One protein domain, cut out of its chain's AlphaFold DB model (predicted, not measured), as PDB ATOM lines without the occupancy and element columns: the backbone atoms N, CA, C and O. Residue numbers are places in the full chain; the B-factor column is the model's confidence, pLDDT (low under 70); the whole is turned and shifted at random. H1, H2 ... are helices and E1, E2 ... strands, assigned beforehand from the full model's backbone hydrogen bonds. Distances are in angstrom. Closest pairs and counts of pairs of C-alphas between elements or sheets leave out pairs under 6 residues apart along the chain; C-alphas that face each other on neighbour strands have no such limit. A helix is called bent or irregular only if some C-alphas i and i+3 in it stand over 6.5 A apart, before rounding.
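What this domain is: This is residues 253 to 341 of the 348 residues of an uncharacterized protein of Bdellovibrionales bacterium GWA2_49_15 (UniProt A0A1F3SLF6). Two parallel strands, E1 and E2, run side by side as a small ribbon, with H1 in the crossover between them and H2 beside E1. The longest helix, H4, is nearest the middle, and a long loop, residues 311 to 328, reaches as far as 24 A from the mean of the C-alphas. The printed part has 89 residues with two named strands and four named helices, in the order E1 H1 E2 H2 H3 H4; the class is mixed, with under half of the residues in these elements. The whole is compact, with a radius of gyration of the C-alphas of 13.0 A and spans of 38 by 30 by 25 A.

How they stand to each other: Start at E1, residues 256 to 261, and E2, residues 278 to 283: parallel neighbours at 14 degrees, with N 261 and O 282 2.9 A apart, within hydrogen-bond range. With H1, residues 270 to 275, they form a strand-helix-strand unit, two parallel strands with a helix between, whose crossover is right-handed. Look next at H2, residues 292 to 297: its closest C-alpha to E1 is Lys 297, 5.2 A from that of Ile 259. H2 is irregular, with C-alphas 293 and 296 7.4 A apart. Just after it, residues 298 to 299 pair in parallel with 260 to 261 of E1. H3, residues 307 to 310, is apart from the other named elements. H4, residues 329 to 339, is close to H1 but not clearly touching: the closest C-alphas, Leu 272 and Asp 330, are 6.5 A apart, at a shallow tilt of 18 degrees, the same way. Every O i to N i+4 pair is within hydrogen-bond range in H1 and H4; H2 has 0 of 2 such pairs within range, beside 2 of 3 O i to N i+3 pairs, and H3, with 4 residues, is too short for any O i to N i+4 pair.

Where its parts are: Find C-alpha 256 at (43.442, 44.568, -41.758), where E1 begins its 13.9 A; E2 runs 13.2 A. H4 runs 15.4 A to C-alpha 339 at (37.114, 40.386, -31.111).

The domain as a whole: The C-alphas farthest apart, Pro 291 and Leu 323, are 39.4 A apart. The printed part has no cut; H3 to H4 is a long link of 18 residues. The mean pLDDT of the printed part is 93.1, and no printed residue is under 70.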
ATOM      1  N   PRO A 253      35.247  39.819 -44.562       86.31
ATOM      2  CA  PRO A 253      35.563  41.069 -43.867       86.31
ATOM      3  C   PRO A 253      36.664  41.879 -44.565       86.31
ATOM      4  O   PRO A 253      37.392  41.367 -45.409       86.31
ATOM      5  N   GLU A 254      36.839  43.141 -44.183       89.06
ATOM      6  CA  GLU A 254      37.934  43.956 -44.715       89.06
ATOM      7  C   GLU A 254      39.301  43.466 -44.222       89.06
ATOM      8  O   GLU A 254      39.483  43.137 -43.042       89.06
ATOM      9  N   LYS A 255      40.281  43.464 -45.131       92.38
ATOM     10  CA  LYS A 255      41.667  43.138 -44.802       92.38
ATOM     11  C   LYS A 255      42.231  44.181 -43.847       92.38
ATOM     12  O   LYS A 255      42.169  45.377 -44.110       92.38
ATOM     13  N   GLN A 256      42.802  43.709 -42.746       91.50
ATOM     14  CA  GLN A 256      43.442  44.568 -41.758       91.50
ATOM     15  C   GLN A 256      44.939  44.725 -42.068       91.50
ATOM     16  O   GLN A 256      45.506  43.962 -42.848       91.50
ATOM     17  N   SER A 257      45.584  45.721 -41.457       90.44
ATOM     18  CA  SER A 257      47.016  45.998 -41.662       90.44
ATOM     19  C   SER A 257      47.907  44.957 -40.960       90.44
ATOM     20  O   SER A 257      47.812  43.760 -41.224       90.44
ATOM     21  N   ARG A 258      48.775  45.375 -40.039       94.69
ATOM     22  CA  ARG A 258      49.625  44.468 -39.258       94.69
ATOM     23  C   ARG A 258      49.002  44.115 -37.916       94.69
ATOM     24  O   ARG A 258      48.376  44.964 -37.279       94.69
ATOM     25  N   ILE A 259      49.256  42.900 -37.445       95.94
ATOM     26  CA  ILE A 259      48.853  42.437 -36.114       95.94
ATOM     27  C   ILE A 259      50.017  41.764 -35.397       95.94
ATOM     28  O   ILE A 259      50.948  41.266 -36.031       95.94
ATOM     29  N   PHE A 260      49.928  41.698 -34.071       96.50
ATOM     30  CA  PHE A 260      50.894  40.976 -33.250       96.50
ATOM     31  C   PHE A 260      50.208  39.818 -32.541       96.50
ATOM     32  O   PHE A 260      49.222  40.031 -31.836       96.50
ATOM     33  N   ILE A 261      50.744  38.606 -32.669       96.25
ATOM     34  CA  ILE A 261      50.229  37.437 -31.949       96.25
ATOM     35  C   ILE A 261      51.241  37.020 -30.887       96.25
ATOM     36  O   ILE A 261      52.355  36.584 -31.180       96.25
ATOM     37  N   ALA A 262      50.833  37.154 -29.626       94.88
ATOM     38  CA  ALA A 262      51.653  36.831 -28.469       94.88
ATOM     39  C   ALA A 262      51.491  35.355 -28.062       94.88
ATOM     40  O   ALA A 262      50.862  35.043 -27.048       94.88
ATOM     41  N   ALA A 263      51.993  34.442 -28.894       94.31
ATOM     42  CA  ALA A 263      51.939  32.998 -28.676       94.31
ATOM     43  C   ALA A 263      53.025  32.268 -29.483       94.31
ATOM     44  O   ALA A 263      53.630  32.837 -30.388       94.31
ATOM     45  N   ASN A 264      53.255  30.990 -29.169       94.06
ATOM     46  CA  ASN A 264      54.068  30.122 -30.020       94.06
ATOM     47  C   ASN A 264      53.269  29.771 -31.297       94.06
ATOM     48  O   ASN A 264      52.197  29.176 -31.157       94.06
ATOM     49  N   PRO A 265      53.758  30.092 -32.512       94.69
ATOM     50  CA  PRO A 265      53.060  29.773 -33.762       94.69
ATOM     51  C   PRO A 265      52.806  28.273 -33.955       94.69
ATOM     52  O   PRO A 265      51.805  27.913 -34.562       94.69
ATOM     53  N   ALA A 266      53.639  27.395 -33.381       95.06
ATOM     54  CA  ALA A 266      53.474  25.940 -33.476       95.06
ATOM     55  C   ALA A 266      52.201  25.402 -32.787       95.06
ATOM     56  O   ALA A 266      51.875  24.228 -32.935       95.06
ATOM     57  N   LEU A 267      51.489  26.237 -32.020       95.56
ATOM     58  CA  LEU A 267      50.195  25.887 -31.427       95.56
ATOM     59  C   LEU A 267      49.035  25.942 -32.427       95.56
ATOM     60  O   LEU A 267      47.943  25.491 -32.086       95.56
ATOM     61  N   PHE A 268      49.251  26.531 -33.605       96.94
ATOM     62  CA  PHE A 268      48.205  26.794 -34.585       96.94
ATOM     63  C   PHE A 268      48.504  26.089 -35.900       96.94
ATOM     64  O   PHE A 268      49.664  25.974 -36.305       96.94
ATOM     65  N   SER A 269      47.462  25.625 -36.586       95.94
ATOM     66  CA  SER A 269      47.651  24.993 -37.890       95.94
ATOM     67  C   SER A 269      48.139  26.003 -38.931       95.94
ATOM     68  O   SER A 269      47.742  27.172 -38.944       95.94
ATOM     69  N   SER A 270      48.971  25.536 -39.865       95.12
ATOM     70  CA  SER A 270      49.374  26.331 -41.034       95.12
ATOM     71  C   SER A 270      48.164  26.786 -41.852       95.12
ATOM     72  O   SER A 270      48.153  27.909 -42.354       95.12
ATOM     73  N   LYS A 271      47.125  25.938 -41.914       94.25
ATOM     74  CA  LYS A 271      45.830  26.245 -42.521       94.25
ATOM     75  C   LYS A 271      45.242  27.522 -41.922       94.25
ATOM     76  O   LYS A 271      45.083  28.492 -42.657       94.25
ATOM     77  N   LEU A 272      45.013  27.566 -40.607       95.81
ATOM     78  CA  LEU A 272      44.461  28.752 -39.949       95.81
ATOM     79  C   LEU A 272      45.322  29.990 -40.203       95.81
ATOM     80  O   LEU A 272      44.792  31.033 -40.571       95.81
ATOM     81  N   VAL A 273      46.641  29.887 -40.010       96.00
ATOM     82  CA  VAL A 273      47.548  31.038 -40.149       96.00
ATOM     83  C   VAL A 273      47.469  31.638 -41.557       96.00
ATOM     84  O   VAL A 273      47.442  32.858 -41.687       96.00
ATOM     85  N   SER A 274      47.352  30.800 -42.594       94.88
ATOM     86  CA  SER A 274      47.201  31.250 -43.986       94.88
ATOM     87  C   SER A 274      45.867  31.944 -44.286       94.88
ATOM     88  O   SER A 274      45.779  32.706 -45.243       94.88
ATOM     89  N   GLN A 275      44.836  31.710 -43.467       95.56
ATOM     90  CA  GLN A 275      43.516  32.314 -43.637       95.56
ATOM     91  C   GLN A 275      43.398  33.689 -42.972       95.56
ATOM     92  O   GLN A 275      42.462  34.420 -43.283       95.56
ATOM     93  N   ILE A 276      44.288  34.060 -42.046       96.94
ATOM     94  CA  ILE A 276      44.169  35.320 -41.296       96.94
ATOM     95  C   ILE A 276      44.272  36.509 -42.260       96.94
ATOM     96  O   ILE A 276      45.294  36.713 -42.914       96.94
ATOM     97  N   LEU A 277      43.214  37.321 -42.324       95.62
ATOM     98  CA  LEU A 277      43.070  38.372 -43.328       95.62
ATOM     99  C   LEU A 277      43.776  39.673 -42.911       95.62
ATOM    100  O   LEU A 277      43.150  40.678 -42.561       95.62
ATOM    101  N   VAL A 278      45.106  39.635 -42.949       96.06
ATOM    102  CA  VAL A 278      45.997  40.747 -42.587       96.06
ATOM    103  C   VAL A 278      47.112  40.930 -43.613       96.06
ATOM    104  O   VAL A 278      47.400  40.037 -44.408       96.06
ATOM    105  N   GLU A 279      47.748  42.096 -43.628       95.31
ATOM    106  CA  GLU A 279      48.951  42.336 -44.436       95.31
ATOM    107  C   GLU A 279      50.184  41.655 -43.843       95.31
ATOM    108  O   GLU A 279      51.003  41.117 -44.584       95.31
ATOM    109  N   GLN A 280      50.306  41.663 -42.513       95.62
ATOM    110  CA  GLN A 280      51.472  41.127 -41.817       95.62
ATOM    111  C   GLN A 280      51.105  40.592 -40.428       95.62
ATOM    112  O   GLN A 280      50.377  41.235 -39.668       95.62
ATOM    113  N   ILE A 281      51.667  39.432 -40.075       96.50
ATOM    114  CA  ILE A 281      51.601  38.856 -38.727       96.50
ATOM    115  C   ILE A 281      52.998  38.885 -38.116       96.50
ATOM    116  O   ILE A 281      53.924  38.274 -38.648       96.50
ATOM    117  N   GLU A 282      53.138  39.539 -36.968       96.06
ATOM    118  CA  GLU A 282      54.347  39.473 -36.152       96.06
ATOM    119  C   GLU A 282      54.111  38.585 -34.924       96.06
ATOM    120  O   GLU A 282      53.271  38.870 -34.066       96.06
ATOM    121  N   TRP A 283      54.862  37.490 -34.827       95.75
ATOM    122  CA  TRP A 283      54.797  36.583 -33.683       95.75
ATOM    123  C   TRP A 283      55.751  37.038 -32.586       95.75
ATOM    124  O   TRP A 283      56.920  37.324 -32.839       95.75
ATOM    125  N   CYS A 284      55.270  37.076 -31.346       92.19
ATOM    126  CA  CYS A 284      56.076  37.490 -30.206       92.19
ATOM    127  C   CYS A 284      55.896  36.540 -29.020       92.19
ATOM    128  O   CYS A 284      54.781  36.206 -28.634       92.19
ATOM    129  N   SER A 285      56.991  36.134 -28.380       85.75
ATOM    130  CA  SER A 285      56.925  35.330 -27.152       85.75
ATOM    131  C   SER A 285      56.611  36.168 -25.909       85.75
ATOM    132  O   SER A 285      56.046  35.655 -24.945       85.75
ATOM    133  N   ASN A 286      56.954  37.461 -25.923       87.62
ATOM    134  CA  ASN A 286      56.729  38.375 -24.811       87.62
ATOM    135  C   ASN A 286      55.992  39.645 -25.283       87.62
ATOM    136  O   ASN A 286      56.646  40.554 -25.802       87.62
ATOM    137  N   PRO A 287      54.671  39.767 -25.043       88.06
ATOM    138  CA  PRO A 287      53.891  40.917 -25.505       88.06
ATOM    139  C   PRO A 287      54.378  42.256 -24.938       88.06
ATOM    140  O   PRO A 287      54.162  43.290 -25.559       88.06
ATOM    141  N   TRP A 288      55.092  42.264 -23.806       87.12
ATOM    142  CA  TRP A 288      55.647  43.484 -23.204       87.12
ATOM    143  C   TRP A 288      56.755  44.137 -24.036       87.12
ATOM    144  O   TRP A 288      57.097  45.289 -23.791       87.12
ATOM    145  N   LYS A 289      57.307  43.428 -25.029       89.44
ATOM    146  CA  LYS A 289      58.258  44.001 -25.993       89.44
ATOM    147  C   LYS A 289      57.572  44.802 -27.106       89.44
ATOM    148  O   LYS A 289      58.254  45.489 -27.860       89.44
ATOM    149  N   ILE A 290      56.246  44.713 -27.227       89.69
ATOM    150  CA  ILE A 290      55.481  45.399 -28.268       89.69
ATOM    151  C   ILE A 290      55.220  46.846 -27.818       89.69
ATOM    152  O   ILE A 290      54.729  47.047 -26.700       89.69
ATOM    153  N   PRO A 291      55.510  47.861 -28.659       90.19
ATOM    154  CA  PRO A 291      55.284  49.262 -28.314       90.19
ATOM    155  C   PRO A 291      53.840  49.526 -27.876       90.19
ATOM    156  O   PRO A 291      52.911  49.099 -28.557       90.19
ATOM    157  N   LEU A 292      53.642  50.298 -26.797       88.38
ATOM    158  CA  LEU A 292      52.316  50.560 -26.209       88.38
ATOM    159  C   LEU A 292      51.283  51.061 -27.236       88.38
ATOM    160  O   LEU A 292      50.125  50.659 -27.205       88.38
ATOM    161  N   LYS A 293      51.723  51.873 -28.205       90.81
ATOM    162  CA  LYS A 293      50.887  52.396 -29.301       90.81
ATOM    163  C   LYS A 293      50.284  51.320 -30.219       90.81
ATOM    164  O   LYS A 293      49.298  51.587 -30.893       90.81
ATOM    165  N   GLU A 294      50.860  50.120 -30.256       91.62
ATOM    166  CA  GLU A 294      50.381  48.992 -31.066       91.62
ATOM    167  C   GLU A 294      49.519  48.005 -30.257       91.62
ATOM    168  O   GLU A 294      48.995  47.050 -30.826       91.62
ATOM    169  N   TRP A 295      49.328  48.210 -28.945       89.50
ATOM    170  CA  TRP A 295      48.618  47.248 -28.084       89.50
ATOM    171  C   TRP A 295      47.159  47.005 -28.476       89.50
ATOM    172  O   TRP A 295      46.613  45.936 -28.195       89.50
ATOM    173  N   SER A 296      46.527  47.944 -29.183       89.50
ATOM    174  CA  SER A 296      45.199  47.730 -29.767       89.50
ATOM    175  C   SER A 296      45.179  46.554 -30.755       89.50
ATOM    176  O   SER A 296      44.170  45.848 -30.809       89.50
ATOM    177  N   LYS A 297      46.305  46.289 -31.434       92.50
ATOM    178  CA  LYS A 297      46.518  45.252 -32.459       92.50
ATOM    179  C   LYS A 297      47.172  43.974 -31.923       92.50
ATOM    180  O   LYS A 297      47.519  43.088 -32.701       92.50
ATOM    181  N   VAL A 298      47.385  43.885 -30.608       94.69
ATOM    182  CA  VAL A 298      47.948  42.695 -29.962       94.69
ATOM    183  C   VAL A 298      46.834  41.694 -29.683       94.69
ATOM    184  O   VAL A 298      45.813  42.027 -29.077       94.69
ATOM    185  N   ILE A 299      47.064  40.450 -30.089       95.62
ATOM    186  CA  ILE A 299      46.236  39.294 -29.776       95.62
ATOM    187  C   ILE A 299      47.009  38.399 -28.813       95.62
ATOM    188  O   ILE A 299      48.099  37.921 -29.126       95.62
ATOM    189  N   ILE A 300      46.423  38.139 -27.643       95.00
ATOM    190  CA  ILE A 300      46.941  37.167 -26.673       95.00
ATOM    191  C   ILE A 300      45.924  36.022 -26.562       95.00
ATOM    192  O   ILE A 300      44.917  36.170 -25.859       95.00
ATOM    193  N   PRO A 301      46.137  34.884 -27.252       93.44
ATOM    194  CA  PRO A 301      45.184  33.772 -27.236       93.44
ATOM    195  C   PRO A 301      45.023  33.151 -25.845       93.44
ATOM    196  O   PRO A 301      43.902  32.948 -25.375       93.44
ATOM    197  N   PHE A 302      46.146  32.947 -25.148       92.25
ATOM    198  CA  PHE A 302      46.215  32.298 -23.838       92.25
ATOM    199  C   PHE A 302      46.842  33.230 -22.787       92.25
ATOM    200  O   PHE A 302      47.993  33.034 -22.395       92.25
ATOM    201  N   PRO A 303      46.126  34.270 -22.320       89.94
ATOM    202  CA  PRO A 303      46.702  35.229 -21.387       89.94
ATOM    203  C   PRO A 303      46.912  34.606 -19.999       89.94
ATOM    204  O   PRO A 303      46.000  33.996 -19.422       89.94
ATOM    205  N   SER A 304      48.100  34.818 -19.429       87.88
ATOM    206  CA  SER A 304      48.422  34.492 -18.038       87.88
ATOM    207  C   SER A 304      47.579  35.317 -17.055       87.88
ATOM    208  O   SER A 304      46.948  36.310 -17.426       87.88
ATOM    209  N   ARG A 305      47.564  34.939 -15.766       86.25
ATOM    210  CA  ARG A 305      46.829  35.700 -14.734       86.25
ATOM    211  C   ARG A 305      47.264  37.167 -14.673       86.25
ATOM    212  O   ARG A 305      46.404  38.031 -14.572       86.25
ATOM    213  N   LEU A 306      48.566  37.431 -14.798       86.25
ATOM    214  CA  LEU A 306      49.111  38.788 -14.820       86.25
ATOM    215  C   LEU A 306      48.704  39.537 -16.096       86.25
ATOM    216  O   LEU A 306      48.285  40.686 -16.028       86.25
ATOM    217  N   GLN A 307      48.761  38.880 -17.258       86.88
ATOM    218  CA  GLN A 307      48.371  39.499 -18.529       86.88
ATOM    219  C   GLN A 307      46.891  39.889 -18.552       86.88
ATOM    220  O   GLN A 307      46.563  40.935 -19.094       86.88
ATOM    221  N   LYS A 308      46.002  39.117 -17.912       85.94
ATOM    222  CA  LYS A 308      44.567  39.447 -17.810       85.94
ATOM    223  C   LYS A 308      44.275  40.772 -17.095       85.94
ATOM    224  O   LYS A 308      43.187  41.303 -17.274       85.94
ATOM    225  N   VAL A 309      45.213  41.298 -16.303       84.25
ATOM    226  CA  VAL A 309      45.065  42.603 -15.632       84.25
ATOM    227  C   VAL A 309      45.141  43.757 -16.638       84.25
ATOM    228  O   VAL A 309      44.447  44.754 -16.477       84.25
ATOM    229  N   PHE A 310      45.943  43.608 -17.696       82.25
ATOM    230  CA  PHE A 310      46.220  44.669 -18.674       82.25
ATOM    231  C   PHE A 310      45.654  44.370 -20.069       82.25
ATOM    232  O   PHE A 310      45.477  45.273 -20.882       82.25
ATOM    233  N   TYR A 311      45.343  43.104 -20.351       85.88
ATOM    234  CA  TYR A 311      44.715  42.640 -21.581       85.88
ATOM    235  C   TYR A 311      43.262  42.257 -21.306       85.88
ATOM    236  O   TYR A 311      42.963  41.162 -20.819       85.88
ATOM    237  N   SER A 312      42.352  43.173 -21.636       85.94
ATOM    238  CA  SER A 312      40.917  42.915 -21.569       85.94
ATOM    239  C   SER A 312      40.465  42.135 -22.800       85.94
ATOM    240  O   SER A 312      40.682  42.561 -23.933       85.94
ATOM    241  N   SER A 313      39.833  40.987 -22.569       91.31
ATOM    242  CA  SER A 313      39.206  40.177 -23.609       91.31
ATOM    243  C   SER A 313      37.953  39.517 -23.053       91.31
ATOM    244  O   SER A 313      37.967  38.916 -21.976       91.31
ATOM    245  N   ARG A 314      36.863  39.629 -23.804       92.00
ATOM    246  CA  ARG A 314      35.553  39.042 -23.524       92.00
ATOM    247  C   ARG A 314      35.492  37.577 -23.934       92.00
ATOM    248  O   ARG A 314      34.651  36.855 -23.408       92.00
ATOM    249  N   ILE A 315      36.389  37.125 -24.814       95.88
ATOM    250  CA  ILE A 315      36.410  35.749 -25.324       95.88
ATOM    251  C   ILE A 315      36.824  34.765 -24.219       95.88
ATOM    252  O   ILE A 315      37.998  34.765 -23.808       95.88
ATOM    253  N   PRO A 316      35.907  33.899 -23.745       94.69
ATOM    254  CA  PRO A 316      36.236  32.862 -22.776       94.69
ATOM    255  C   PRO A 316      36.965  31.686 -23.443       94.69
ATOM    256  O   PRO A 316      36.899  31.506 -24.653       94.69
ATOM    257  N   LEU A 317      37.613  30.832 -22.644       94.56
ATOM    258  CA  LEU A 317      38.286  29.614 -23.136       94.56
ATOM    259  C   LEU A 317      37.315  28.506 -23.586       94.56
ATOM    260  O   LEU A 317      37.747  27.520 -24.172       94.56
ATOM    261  N   LYS A 318      36.024  28.647 -23.271       95.25
ATOM    262  CA  LYS A 318      34.911  27.777 -23.674       95.25
ATOM    263  C   LYS A 318      33.586  28.517 -23.524       95.25
ATOM    264  O   LYS A 318      33.547  29.531 -22.823       95.25
ATOM    265  N   MET A 319      32.498  28.005 -24.104       95.75
ATOM    266  CA  MET A 319      31.149  28.535 -23.840       95.75
ATOM    267  C   MET A 319      30.841  28.571 -22.340       95.75
ATOM    268  O   MET A 319      31.403  27.807 -21.551       95.75
ATOM    269  N   ARG A 320      29.900  29.426 -21.928       95.19
ATOM    270  CA  ARG A 320      29.465  29.558 -20.531       95.19
ATOM    271  C   ARG A 320      28.572  28.388 -20.112       95.19
ATOM    272  O   ARG A 320      27.515  28.599 -19.541       95.19
ATOM    273  N   SER A 321      28.989  27.153 -20.353       93.62
ATOM    274  CA  SER A 321      28.309  25.941 -19.913       93.62
ATOM    275  C   SER A 321      29.293  25.031 -19.184       93.62
ATOM    276  O   SER A 321      30.481  24.973 -19.513       93.62
ATOM    277  N   LYS A 322      28.803  24.305 -18.176       93.19
ATOM    278  CA  LYS A 322      29.608  23.279 -17.498       93.19
ATOM    279  C   LYS A 322      29.940  22.119 -18.441       93.19
ATOM    280  O   LYS A 322      31.022  21.562 -18.320       93.19
ATOM    281  N   LEU A 323      29.049  21.845 -19.397       92.62
ATOM    282  CA  LEU A 323      29.176  20.789 -20.406       92.62
ATOM    283  C   LEU A 323      30.081  21.194 -21.581       92.62
ATOM    284  O   LEU A 323      30.367  20.378 -22.443       92.62
ATOM    285  N   ALA A 324      30.524  22.455 -21.648       94.50
ATOM    286  CA  ALA A 324      31.349  22.911 -22.757       94.50
ATOM    287  C   ALA A 324      32.770  22.349 -22.653       94.50
ATOM    288  O   ALA A 324      33.413  22.467 -21.598       94.50
ATOM    289  N   LEU A 325      33.278  21.835 -23.773       93.56
ATOM    290  CA  LEU A 325      34.700  21.568 -23.968       93.56
ATOM    291  C   LEU A 325      35.466  22.879 -24.233       93.56
ATOM    292  O   LEU A 325      34.898  23.810 -24.817       93.56
ATOM    293  N   PRO A 326      36.753  22.971 -23.840       95.62
ATOM    294  CA  PRO A 326      37.650  24.048 -24.267       95.62
ATOM    295  C   PRO A 326      37.612  24.261 -25.778       95.62
ATOM    296  O   PRO A 326      37.459  23.301 -26.531       95.62
ATOM    297  N   TRP A 327      37.746  25.506 -26.225       95.94
ATOM    298  CA  TRP A 327      37.941  25.791 -27.642       95.94
ATOM    299  C   TRP A 327      39.274  25.194 -28.115       95.94
ATOM    300  O   TRP A 327      40.283  25.407 -27.433       95.94
ATOM    301  N   PRO A 328      39.310  24.499 -29.267       95.44
ATOM    302  CA  PRO A 328      40.571  24.140 -29.906       95.44
ATOM    303  C   PRO A 328      41.433  25.396 -30.128       95.44
ATOM    304  O   PRO A 328      40.860  26.466 -30.360       95.44
ATOM    305  N   PRO A 329      42.776  25.306 -30.074       96.62
ATOM    306  CA  PRO A 329      43.657  26.469 -30.210       96.62
ATOM    307  C   PRO A 329      43.334  27.340 -31.425       96.62
ATOM    308  O   PRO A 329      43.175  28.554 -31.284       96.62
ATOM    309  N   ASP A 330      43.127  26.711 -32.581       97.00
ATOM    310  CA  ASP A 330      42.778  27.391 -33.823       97.00
ATOM    311  C   ASP A 330      41.469  28.185 -33.713       97.00
ATOM    312  O   ASP A 330      41.380  29.362 -34.082       97.00
ATOM    313  N   PHE A 331      40.444  27.563 -33.132       97.00
ATOM    314  CA  PHE A 331      39.151  28.207 -32.959       97.00
ATOM    315  C   PHE A 331      39.213  29.330 -31.918       97.00
ATOM    316  O   PHE A 331      38.626  30.393 -32.114       97.00
ATOM    317  N   LEU A 332      39.977  29.155 -30.835       97.62
ATOM    318  CA  LEU A 332      40.192  30.216 -29.853       97.62
ATOM    319  C   LEU A 332      40.889  31.426 -30.482       97.62
ATOM    320  O   LEU A 332      40.460  32.556 -30.245       97.62
ATOM    321  N   LEU A 333      41.939  31.206 -31.282       98.00
ATOM    322  CA  LEU A 333      42.614  32.285 -32.001       98.00
ATOM    323  C   LEU A 333      41.649  32.980 -32.967       98.00
ATOM    324  O   LEU A 333      41.584  34.205 -32.957       98.00
ATOM    325  N   THR A 334      40.822  32.225 -33.695       97.75
ATOM    326  CA  THR A 334      39.764  32.780 -34.558       97.75
ATOM    327  C   THR A 334      38.832  33.725 -33.795       97.75
ATOM    328  O   THR A 334      38.578  34.844 -34.239       97.75
ATOM    329  N   LEU A 335      38.355  33.330 -32.609       97.94
ATOM    330  CA  LEU A 335      37.485  34.178 -31.787       97.94
ATOM    331  C   LEU A 335      38.210  35.427 -31.260       97.94
ATOM    332  O   LEU A 335      37.622  36.505 -31.192       97.94
ATOM    333  N   LYS A 336      39.491  35.309 -30.897       97.38
ATOM    334  CA  LYS A 336      40.305  36.442 -30.423       97.38
ATOM    335  C   LYS A 336      40.621  37.437 -31.543       97.38
ATOM    336  O   LYS A 336      40.614  38.637 -31.295       97.38
ATOM    337  N   LEU A 337      40.860  36.950 -32.759       97.25
ATOM    338  CA  LEU A 337      40.979  37.772 -33.965       97.25
ATOM    339  C   LEU A 337      39.653  38.485 -34.262       97.25
ATOM    340  O   LEU A 337      39.638  39.697 -34.461       97.25
ATOM    341  N   SER A 338      38.536  37.759 -34.161       97.00
ATOM    342  CA  SER A 338      37.189  38.306 -34.372       97.00
ATOM    343  C   SER A 338      36.855  39.438 -33.393       97.00
ATOM    344  O   SER A 338      36.299  40.455 -33.795       97.00
ATOM    345  N   GLU A 339      37.247  39.316 -32.117       95.69
ATOM    346  CA  GLU A 339      37.114  40.386 -31.111       95.69
ATOM    347  C   GLU A 339      37.854  41.677 -31.501       95.69
ATOM    348  O   GLU A 339      37.471  42.767 -31.077       95.69
ATOM    349  N   LYS A 340      38.901  41.558 -32.321       94.06
ATOM    350  CA  LYS A 340      39.706  42.667 -32.841       94.06
ATOM    351  C   LYS A 340      39.294  43.111 -34.249       94.06
ATOM    352  O   LYS A 340      39.988  43.935 -34.834       94.06
ATOM    353  N   GLY A 341      38.189  42.591 -34.788       94.12
ATOM    354  CA  GLY A 341      37.717  42.931 -36.134       94.12
ATOM    355  C   GLY A 341      38.499  42.253 -37.264       94.12
ATOM    356  O   GLY A 341      38.369  42.653 -38.415       94.12
TER     357      GLY A 341